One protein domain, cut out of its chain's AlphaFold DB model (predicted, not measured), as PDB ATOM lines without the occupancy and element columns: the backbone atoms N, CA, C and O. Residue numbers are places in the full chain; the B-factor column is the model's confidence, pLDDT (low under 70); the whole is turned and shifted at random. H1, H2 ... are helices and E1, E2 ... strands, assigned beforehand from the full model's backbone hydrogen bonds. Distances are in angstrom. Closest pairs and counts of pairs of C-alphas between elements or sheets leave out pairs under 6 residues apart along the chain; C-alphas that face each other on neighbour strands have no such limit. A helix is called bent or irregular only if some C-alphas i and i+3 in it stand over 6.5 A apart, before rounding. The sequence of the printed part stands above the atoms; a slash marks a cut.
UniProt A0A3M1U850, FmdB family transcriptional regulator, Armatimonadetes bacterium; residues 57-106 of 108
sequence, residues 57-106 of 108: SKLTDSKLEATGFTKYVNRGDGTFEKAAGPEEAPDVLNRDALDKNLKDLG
ATOM      1  N   SER A  57     458.404 327.177 643.303       62.47
ATOM      2  CA  SER A  57     458.007 327.369 644.697       62.47
ATOM      3  C   SER A  57     458.100 326.099 645.544       62.47
ATOM      4  O   SER A  57     458.055 326.209 646.767       62.47
ATOM      5  N   LYS A  58     458.197 324.901 644.948       66.00
ATOM      6  CA  LYS A  58     458.248 323.616 645.673       66.00
ATOM      7  C   LYS A  58     459.657 323.111 645.974       66.00
ATOM      8  O   LYS A  58     459.800 322.309 646.886       66.00
ATOM      9  N   LEU A  59     460.667 323.575 645.242       75.62
ATOM     10  CA  LEU A  59     462.051 323.093 645.345       75.62
ATOM     11  C   LEU A  59     462.979 324.092 646.051       75.62
ATOM     12  O   LEU A  59     464.187 324.104 645.814       75.62
ATOM     13  N   THR A  60     462.420 324.958 646.896       84.00
ATOM     14  CA  THR A  60     463.219 325.849 647.735       84.00
ATOM     15  C   THR A  60     463.925 325.054 648.829       84.00
ATOM     16  O   THR A  60     463.389 324.072 649.339       84.00
ATOM     17  N   ASP A  61     465.109 325.513 649.221       83.81
ATOM     18  CA  ASP A  61     465.972 324.838 650.199       83.81
ATOM     19  C   ASP A  61     465.238 324.555 651.523       83.81
ATOM     20  O   ASP A  61     465.241 323.428 652.009       83.81
ATOM     21  N   SER A  62     464.473 325.534 652.018       83.56
ATOM     22  CA  SER A  62     463.642 325.386 653.222       83.56
ATOM     23  C   SER A  62     462.553 324.310 653.095       83.56
ATOM     24  O   SER A  62     462.258 323.622 654.069       83.56
ATOM     25  N   LYS A  63     461.947 324.135 651.912       84.06
ATOM     26  CA  LYS A  63     460.939 323.082 651.712       84.06
ATOM     27  C   LYS A  63     461.580 321.711 651.622       84.06
ATOM     28  O   LYS A  63     461.038 320.774 652.194       84.06
ATOM     29  N   LEU A  64     462.712 321.611 650.927       84.56
ATOM     30  CA  LEU A  64     463.458 320.362 650.812       84.56
ATOM     31  C   LEU A  64     463.845 319.851 652.203       84.56
ATOM     32  O   LEU A  64     463.491 318.721 652.530       84.56
ATOM     33  N   GLU A  65     464.396 320.719 653.052       82.75
ATOM     34  CA  GLU A  65     464.716 320.405 654.450       82.75
ATOM     35  C   GLU A  65     463.480 319.973 655.253       82.75
ATOM     36  O   GLU A  65     463.481 318.899 655.850       82.75
ATOM     37  N   ALA A  66     462.382 320.736 655.190       85.25
ATOM     38  CA  ALA A  66     461.147 320.409 655.911       85.25
ATOM     39  C   ALA A  66     460.518 319.068 655.486       85.25
ATOM     40  O   ALA A  66     459.827 318.425 656.273       85.25
ATOM     41  N   THR A  67     460.733 318.649 654.238       86.31
ATOM     42  CA  THR A  67     460.261 317.356 653.708       86.31
ATOM     43  C   THR A  67     461.267 316.214 653.872       86.31
ATOM     44  O   THR A  67     460.968 315.093 653.468       86.31
ATOM     45  N   GLY A  68     462.435 316.477 654.468       85.19
ATOM     46  CA  GLY A  68     463.482 315.480 654.706       85.19
ATOM     47  C   GLY A  68     464.352 315.161 653.487       85.19
ATOM     48  O   GLY A  68     465.071 314.166 653.501       85.19
ATOM     49  N   PHE A  69     464.306 315.976 652.430       88.50
ATOM     50  CA  PHE A  69     465.203 315.835 651.284       88.50
ATOM     51  C   PHE A  69     466.491 316.633 651.489       88.50
ATOM     52  O   PHE A  69     466.467 317.788 651.914       88.50
ATOM     53  N   THR A  70     467.611 316.041 651.078       89.69
ATOM     54  CA  THR A  70     468.909 316.717 651.037       89.69
ATOM     55  C   THR A  70     469.233 317.173 649.621       89.69
ATOM     56  O   THR A  70     469.149 316.404 648.662       89.69
ATOM     57  N   LYS A  71     469.646 318.431 649.485       90.25
ATOM     58  CA  LYS A  71     470.115 319.024 648.236       90.25
ATOM     59  C   LYS A  71     471.626 319.176 648.269       90.25
ATOM     60  O   LYS A  71     472.168 319.821 649.162       90.25
ATOM     61  N   TYR A  72     472.276 318.672 647.227       91.12
ATOM     62  CA  TYR A  72     473.708 318.814 647.011       91.12
ATOM     63  C   TYR A  72     473.998 319.639 645.755       91.12
ATOM     64  O   TYR A  72     473.348 319.467 644.722       91.12
ATOM     65  N   VAL A  73     474.984 320.529 645.834       92.12
ATOM     66  CA  VAL A  73     475.462 321.353 644.721       92.12
ATOM     67  C   VAL A  73     476.810 320.820 644.254       92.12
ATOM     68  O   VAL A  73     477.740 320.673 645.042       92.12
ATOM     69  N   ASN A  74     476.915 320.530 642.959       91.94
ATOM     70  CA  ASN A  74     478.146 320.040 642.349       91.94
ATOM     71  C   ASN A  74     479.228 321.133 642.360       91.94
ATOM     72  O   ASN A  74     478.995 322.238 641.865       91.94
ATOM     73  N   ARG A  75     480.405 320.814 642.903       92.56
ATOM     74  CA  ARG A  75     481.580 321.698 642.939       92.56
ATOM     75  C   ARG A  75     482.636 321.361 641.889       92.56
ATOM     76  O   ARG A  75     483.591 322.116 641.748       92.56
ATOM     77  N   GLY A  76     482.436 320.295 641.119       86.75
ATOM     78  CA  GLY A  76     483.424 319.759 640.188       86.75
ATOM     79  C   GLY A  76     484.119 318.522 640.750       86.75
ATOM     80  O   GLY A  76     483.948 318.172 641.915       86.75
ATOM     81  N   ASP A  77     484.849 317.818 639.883       84.69
ATOM     82  CA  ASP A  77     485.713 316.686 640.261       84.69
ATOM     83  C   ASP A  77     485.013 315.601 641.101       84.69
ATOM     84  O   ASP A  77     485.586 314.999 642.003       84.69
ATOM     85  N   GLY A  78     483.723 315.376 640.825       85.25
ATOM     86  CA  GLY A  78     482.909 314.392 641.541       85.25
ATOM     87  C   GLY A  78     482.566 314.775 642.983       85.25
ATOM     88  O   GLY A  78     482.031 313.935 643.699       85.25
ATOM     89  N   THR A  79     482.837 316.007 643.413       88.75
ATOM     90  CA  THR A  79     482.547 316.498 644.763       88.75
ATOM     91  C   THR A  79     481.272 317.335 644.773       88.75
ATOM     92  O   THR A  79     481.062 318.202 643.921       88.75
ATOM     93  N   PHE A  80     480.412 317.090 645.755       91.19
ATOM     94  CA  PHE A  80     479.158 317.799 645.941       91.19
ATOM     95  C   PHE A  80     479.034 318.288 647.381       91.19
ATOM     96  O   PHE A  80     479.282 317.530 648.311       91.19
ATOM     97  N   GLU A  81     478.611 319.533 647.568       91.50
ATOM     98  CA  GLU A  81     478.425 320.143 648.890       91.50
ATOM     99  C   GLU A  81     476.944 320.252 649.243       91.50
ATOM    100  O   GLU A  81     476.121 320.595 648.389       91.50
ATOM    101  N   LYS A  82     476.603 319.974 650.501       91.25
ATOM    102  CA  LYS A  82     475.243 320.103 651.023       91.25
ATOM    103  C   LYS A  82     474.824 321.573 651.006       91.25
ATOM    104  O   LYS A  82     475.496 322.431 651.568       91.25
ATOM    105  N   ALA A  83     473.703 321.857 650.352       89.31
ATOM    106  CA  ALA A  83     473.100 323.187 650.289       89.31
ATOM    107  C   ALA A  83     471.846 323.307 651.165       89.31
ATOM    108  O   ALA A  83     471.537 324.396 651.633       89.31
ATOM    109  N   ALA A  84     471.127 322.203 651.373       88.50
ATOM    110  CA  ALA A  84     469.946 322.132 652.231       88.50
ATOM    111  C   ALA A  84     469.709 320.686 652.663       88.50
ATOM    112  O   ALA A  84     470.059 319.772 651.909       88.50
ATOM    113  N   GLY A  85     469.078 320.472 653.814       86.44
ATOM    114  CA  GLY A  85     468.673 319.143 654.260       86.44
ATOM    115  C   GLY A  85     468.996 318.855 655.727       86.44
ATOM    116  O   GLY A  85     469.604 319.690 656.394       86.44
ATOM    117  N   PRO A  86     468.586 317.673 656.213       83.94
ATOM    118  CA  PRO A  86     468.771 317.240 657.597       83.94
ATOM    119  C   PRO A  86     470.231 317.293 658.081       83.94
ATOM    120  O   PRO A  86     471.173 317.166 657.290       83.94
ATOM    121  N   GLU A  87     470.419 317.445 659.397       84.62
ATOM    122  CA  GLU A  87     471.751 317.467 660.022       84.62
ATOM    123  C   GLU A  87     472.494 316.142 659.827       84.62
ATOM    124  O   GLU A  87     473.712 316.140 659.661       84.62
ATOM    125  N   GLU A  88     471.765 315.028 659.767       84.06
ATOM    126  CA  GLU A  88     472.318 313.686 659.590       84.06
ATOM    127  C   GLU A  88     472.958 313.478 658.207       84.06
ATOM    128  O   GLU A  88     473.750 312.555 658.018       84.06
ATOM    129  N   ALA A  89     472.633 314.326 657.227       81.94
ATOM    130  CA  ALA A  89     473.203 314.217 655.895       81.94
ATOM    131  C   ALA A  89     474.636 314.790 655.847       81.94
ATOM    132  O   ALA A  89     474.870 315.902 656.334       81.94
ATOM    133  N   PRO A  90     475.598 314.104 655.203       86.00
ATOM    134  CA  PRO A  90     476.991 314.535 655.156       86.00
ATOM    135  C   PRO A  90     477.129 315.873 654.432       86.00
ATOM    136  O   PRO A  90     476.454 316.119 653.432       86.00
ATOM    137  N   ASP A  91     478.034 316.727 654.906       87.06
ATOM    138  CA  ASP A  91     478.251 318.051 654.312       87.06
ATOM    139  C   ASP A  91     478.885 317.977 652.918       87.06
ATOM    140  O   ASP A  91     478.659 318.853 652.083       87.06
ATOM    141  N   VAL A  92     479.647 316.914 652.643       88.06
ATOM    142  CA  VAL A  92     480.310 316.689 651.357       88.06
ATOM    143  C   VAL A  92     480.101 315.249 650.903       88.06
ATOM    144  O   VAL A  92     480.374 314.308 651.646       88.06
ATOM    145  N   LEU A  93     479.670 315.078 649.655       86.44
ATOM    146  CA  LEU A  93     479.632 313.796 648.960       86.44
ATOM    147  C   LEU A  93     480.714 313.751 647.889       86.44
ATOM    148  O   LEU A  93     480.867 314.684 647.104       86.44
ATOM    149  N   ASN A  94     481.424 312.630 647.815       85.62
ATOM    150  CA  ASN A  94     482.354 312.345 646.728       85.62
ATOM    151  C   ASN A  94     481.843 311.152 645.909       85.62
ATOM    152  O   ASN A  94     481.568 310.087 646.464       85.62
ATOM    153  N   ARG A  95     481.719 311.332 644.593       81.00
ATOM    154  CA  ARG A  95     481.205 310.336 643.644       81.00
ATOM    155  C   ARG A  95     482.019 309.050 643.656       81.00
ATOM    156  O   ARG A  95     481.443 307.973 643.586       81.00
ATOM    157  N   ASP A  96     483.336 309.157 643.757       79.50
ATOM    158  CA  ASP A  96     484.225 307.999 643.704       79.50
ATOM    159  C   ASP A  96     484.223 307.227 645.041       79.50
ATOM    160  O   ASP A  96     484.688 306.093 645.113       79.50
ATOM    161  N   ALA A  97     483.633 307.814 646.089       71.81
ATOM    162  CA  ALA A  97     483.387 307.191 647.387       71.81
ATOM    163  C   ALA A  97     481.895 306.891 647.638       71.81
ATOM    164  O   ALA A  97     481.500 306.705 648.789       71.81
ATOM    165  N   LEU A  98     481.053 306.855 646.596       66.06
ATOM    166  CA  LEU A  98     479.595 306.730 646.733       66.06
ATOM    167  C   LEU A  98     479.175 305.499 647.554       66.06
ATOM    168  O   LEU A  98     478.349 305.636 648.450       66.06
ATOM    169  N   ASP A  99     479.802 304.340 647.329       67.69
ATOM    170  CA  ASP A  99     479.553 303.109 648.098       67.69
ATOM    171  C   ASP A  99     479.832 303.256 649.599       67.69
ATOM    172  O   ASP A  99     479.209 302.595 650.427       67.69
ATOM    173  N   LYS A 100     480.794 304.107 649.966       67.44
ATOM    174  CA  LYS A 100     481.109 304.399 651.365       67.44
ATOM    175  C   LYS A 100     480.108 305.399 651.945       67.44
ATOM    176  O   LYS A 100     479.617 305.192 653.046       67.44
ATOM    177  N   ASN A 101     479.757 306.426 651.173       64.94
ATOM    178  CA  ASN A 101     478.820 307.462 651.601       64.94
ATOM    179  C   ASN A 101     477.401 306.912 651.831       64.94
ATOM    180  O   ASN A 101     476.734 307.340 652.764       64.94
ATOM    181  N   LEU A 102     476.946 305.959 651.007       65.00
ATOM    182  CA  LEU A 102     475.646 305.294 651.182       65.00
ATOM    183  C   LEU A 102     475.605 304.451 652.466       65.00
ATOM    184  O   LEU A 102     474.640 304.525 653.226       65.00
ATOM    185  N   LYS A 103     476.702 303.743 652.764       69.06
ATOM    186  CA  LYS A 103     476.859 302.969 654.005       69.06
ATOM    187  C   LYS A 103     476.910 303.848 655.249       69.06
ATOM    188  O   LYS A 103     476.271 303.517 656.243       69.06
ATOM    189  N   ASP A 104     477.620 304.974 655.192       66.12
ATOM    190  CA  ASP A 104     477.685 305.942 656.298       66.12
ATOM    191  C   ASP A 104     476.310 306.593 656.567       66.12
ATOM    192  O   ASP A 104     476.020 306.994 657.692       66.12
ATOM    193  N   LEU A 105     475.437 306.636 655.554       63.25
ATOM    194  CA  LEU A 105     474.043 307.081 655.641       63.25
ATOM    195  C   LEU A 105     473.048 305.979 656.058       63.25
ATOM    196  O   LEU A 105     471.859 306.265 656.197       63.25
ATOM    197  N   GLY A 106     473.497 304.735 656.255       64.19
ATOM    198  CA  GLY A 106     472.632 303.607 656.625       64.19
ATOM    199  C   GLY A 106     471.653 303.174 655.526       64.19
ATOM    200  O   GLY A 106     470.604 302.606 655.829       64.19
TER     201      GLY A 106
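What this domain is: This is residues 57 to 106 of the 108 residues of the protein "FmdB family transcriptional regulator" of Armatimonadetes bacterium (UniProt A0A3M1U850). What shape do these atoms make? They make a small flat slab: a three-stranded antiparallel sheet in the middle, with a short helix at either end and no contact between the two helices. H1 sits by the end of the hairpin E1 and E2 where Lys 71 and Ala 84 lie, and H2 follows E3 directly near the opposite end. What is it built of? The printed part has 50 residues, with two named helices and three named strands in the order H1, E1, E2, E3, H2; the sheet's order is E1, E2, E3, and the class is mixed, helices and strands. How large is it? It is only just compact, close to loose, with a radius of gyration of the C-alphas of 11.3 A and spans of 32 by 25 by 13 A.

How they stand to each other: Where does the first helix stand? H1, residues 61 to 66, is on the sheet but only grazes it; its closest C-alphas to E2, residues 79 to 84, are those of Asp 61 and Ala 84, 5.2 A apart. How are the strands joined? E1, residues 71 to 76, and E2 form an antiparallel hairpin at 150 degrees, with N 73 and O 81 within hydrogen-bond range at 2.8 A. E2 and E3, residues 92 to 94, form another at 147 degrees, with N 80 and O 93 at 2.8 A; E1, E2 and E3 make a meander, each strand the antiparallel neighbour of the one before. And the last helix? H2, residues 95 to 104, only grazes the sheet with its residues 95 to 102, its closest C-alphas to E3 being those of Asn 101 and Leu 93, 6.9 A apart; H1 and H2 are apart. Every O i to N i+4 pair is within hydrogen-bond range in H1, but 3 of 6 in H2.

Where its parts are: Where does the first element begin? H1 begins at C-alpha 61, at (465.972, 324.838, 650.199), and is 8.7 A long. How long are the strands? E1 is 15.6 A long, E2 15.7 A and E3 6.7 A. Where does the last element end? H2, 13.8 A long, ends at C-alpha 104, at (477.685, 305.942, 656.298); it is irregular, with C-alphas 96 and 99 8.1 A apart.

The domain as a whole: How far does it reach? The two C-alphas farthest apart, those of Ser 57 and Lys 100, are 33.3 A apart. Is anything missing or long? The printed part has no cut and no long link; the link from E2 to E3 is short, and the others are tight. Where is confidence low? The mean pLDDT of the printed part is 81.5, and residues 57 to 58 and 98 to 106 are under 70.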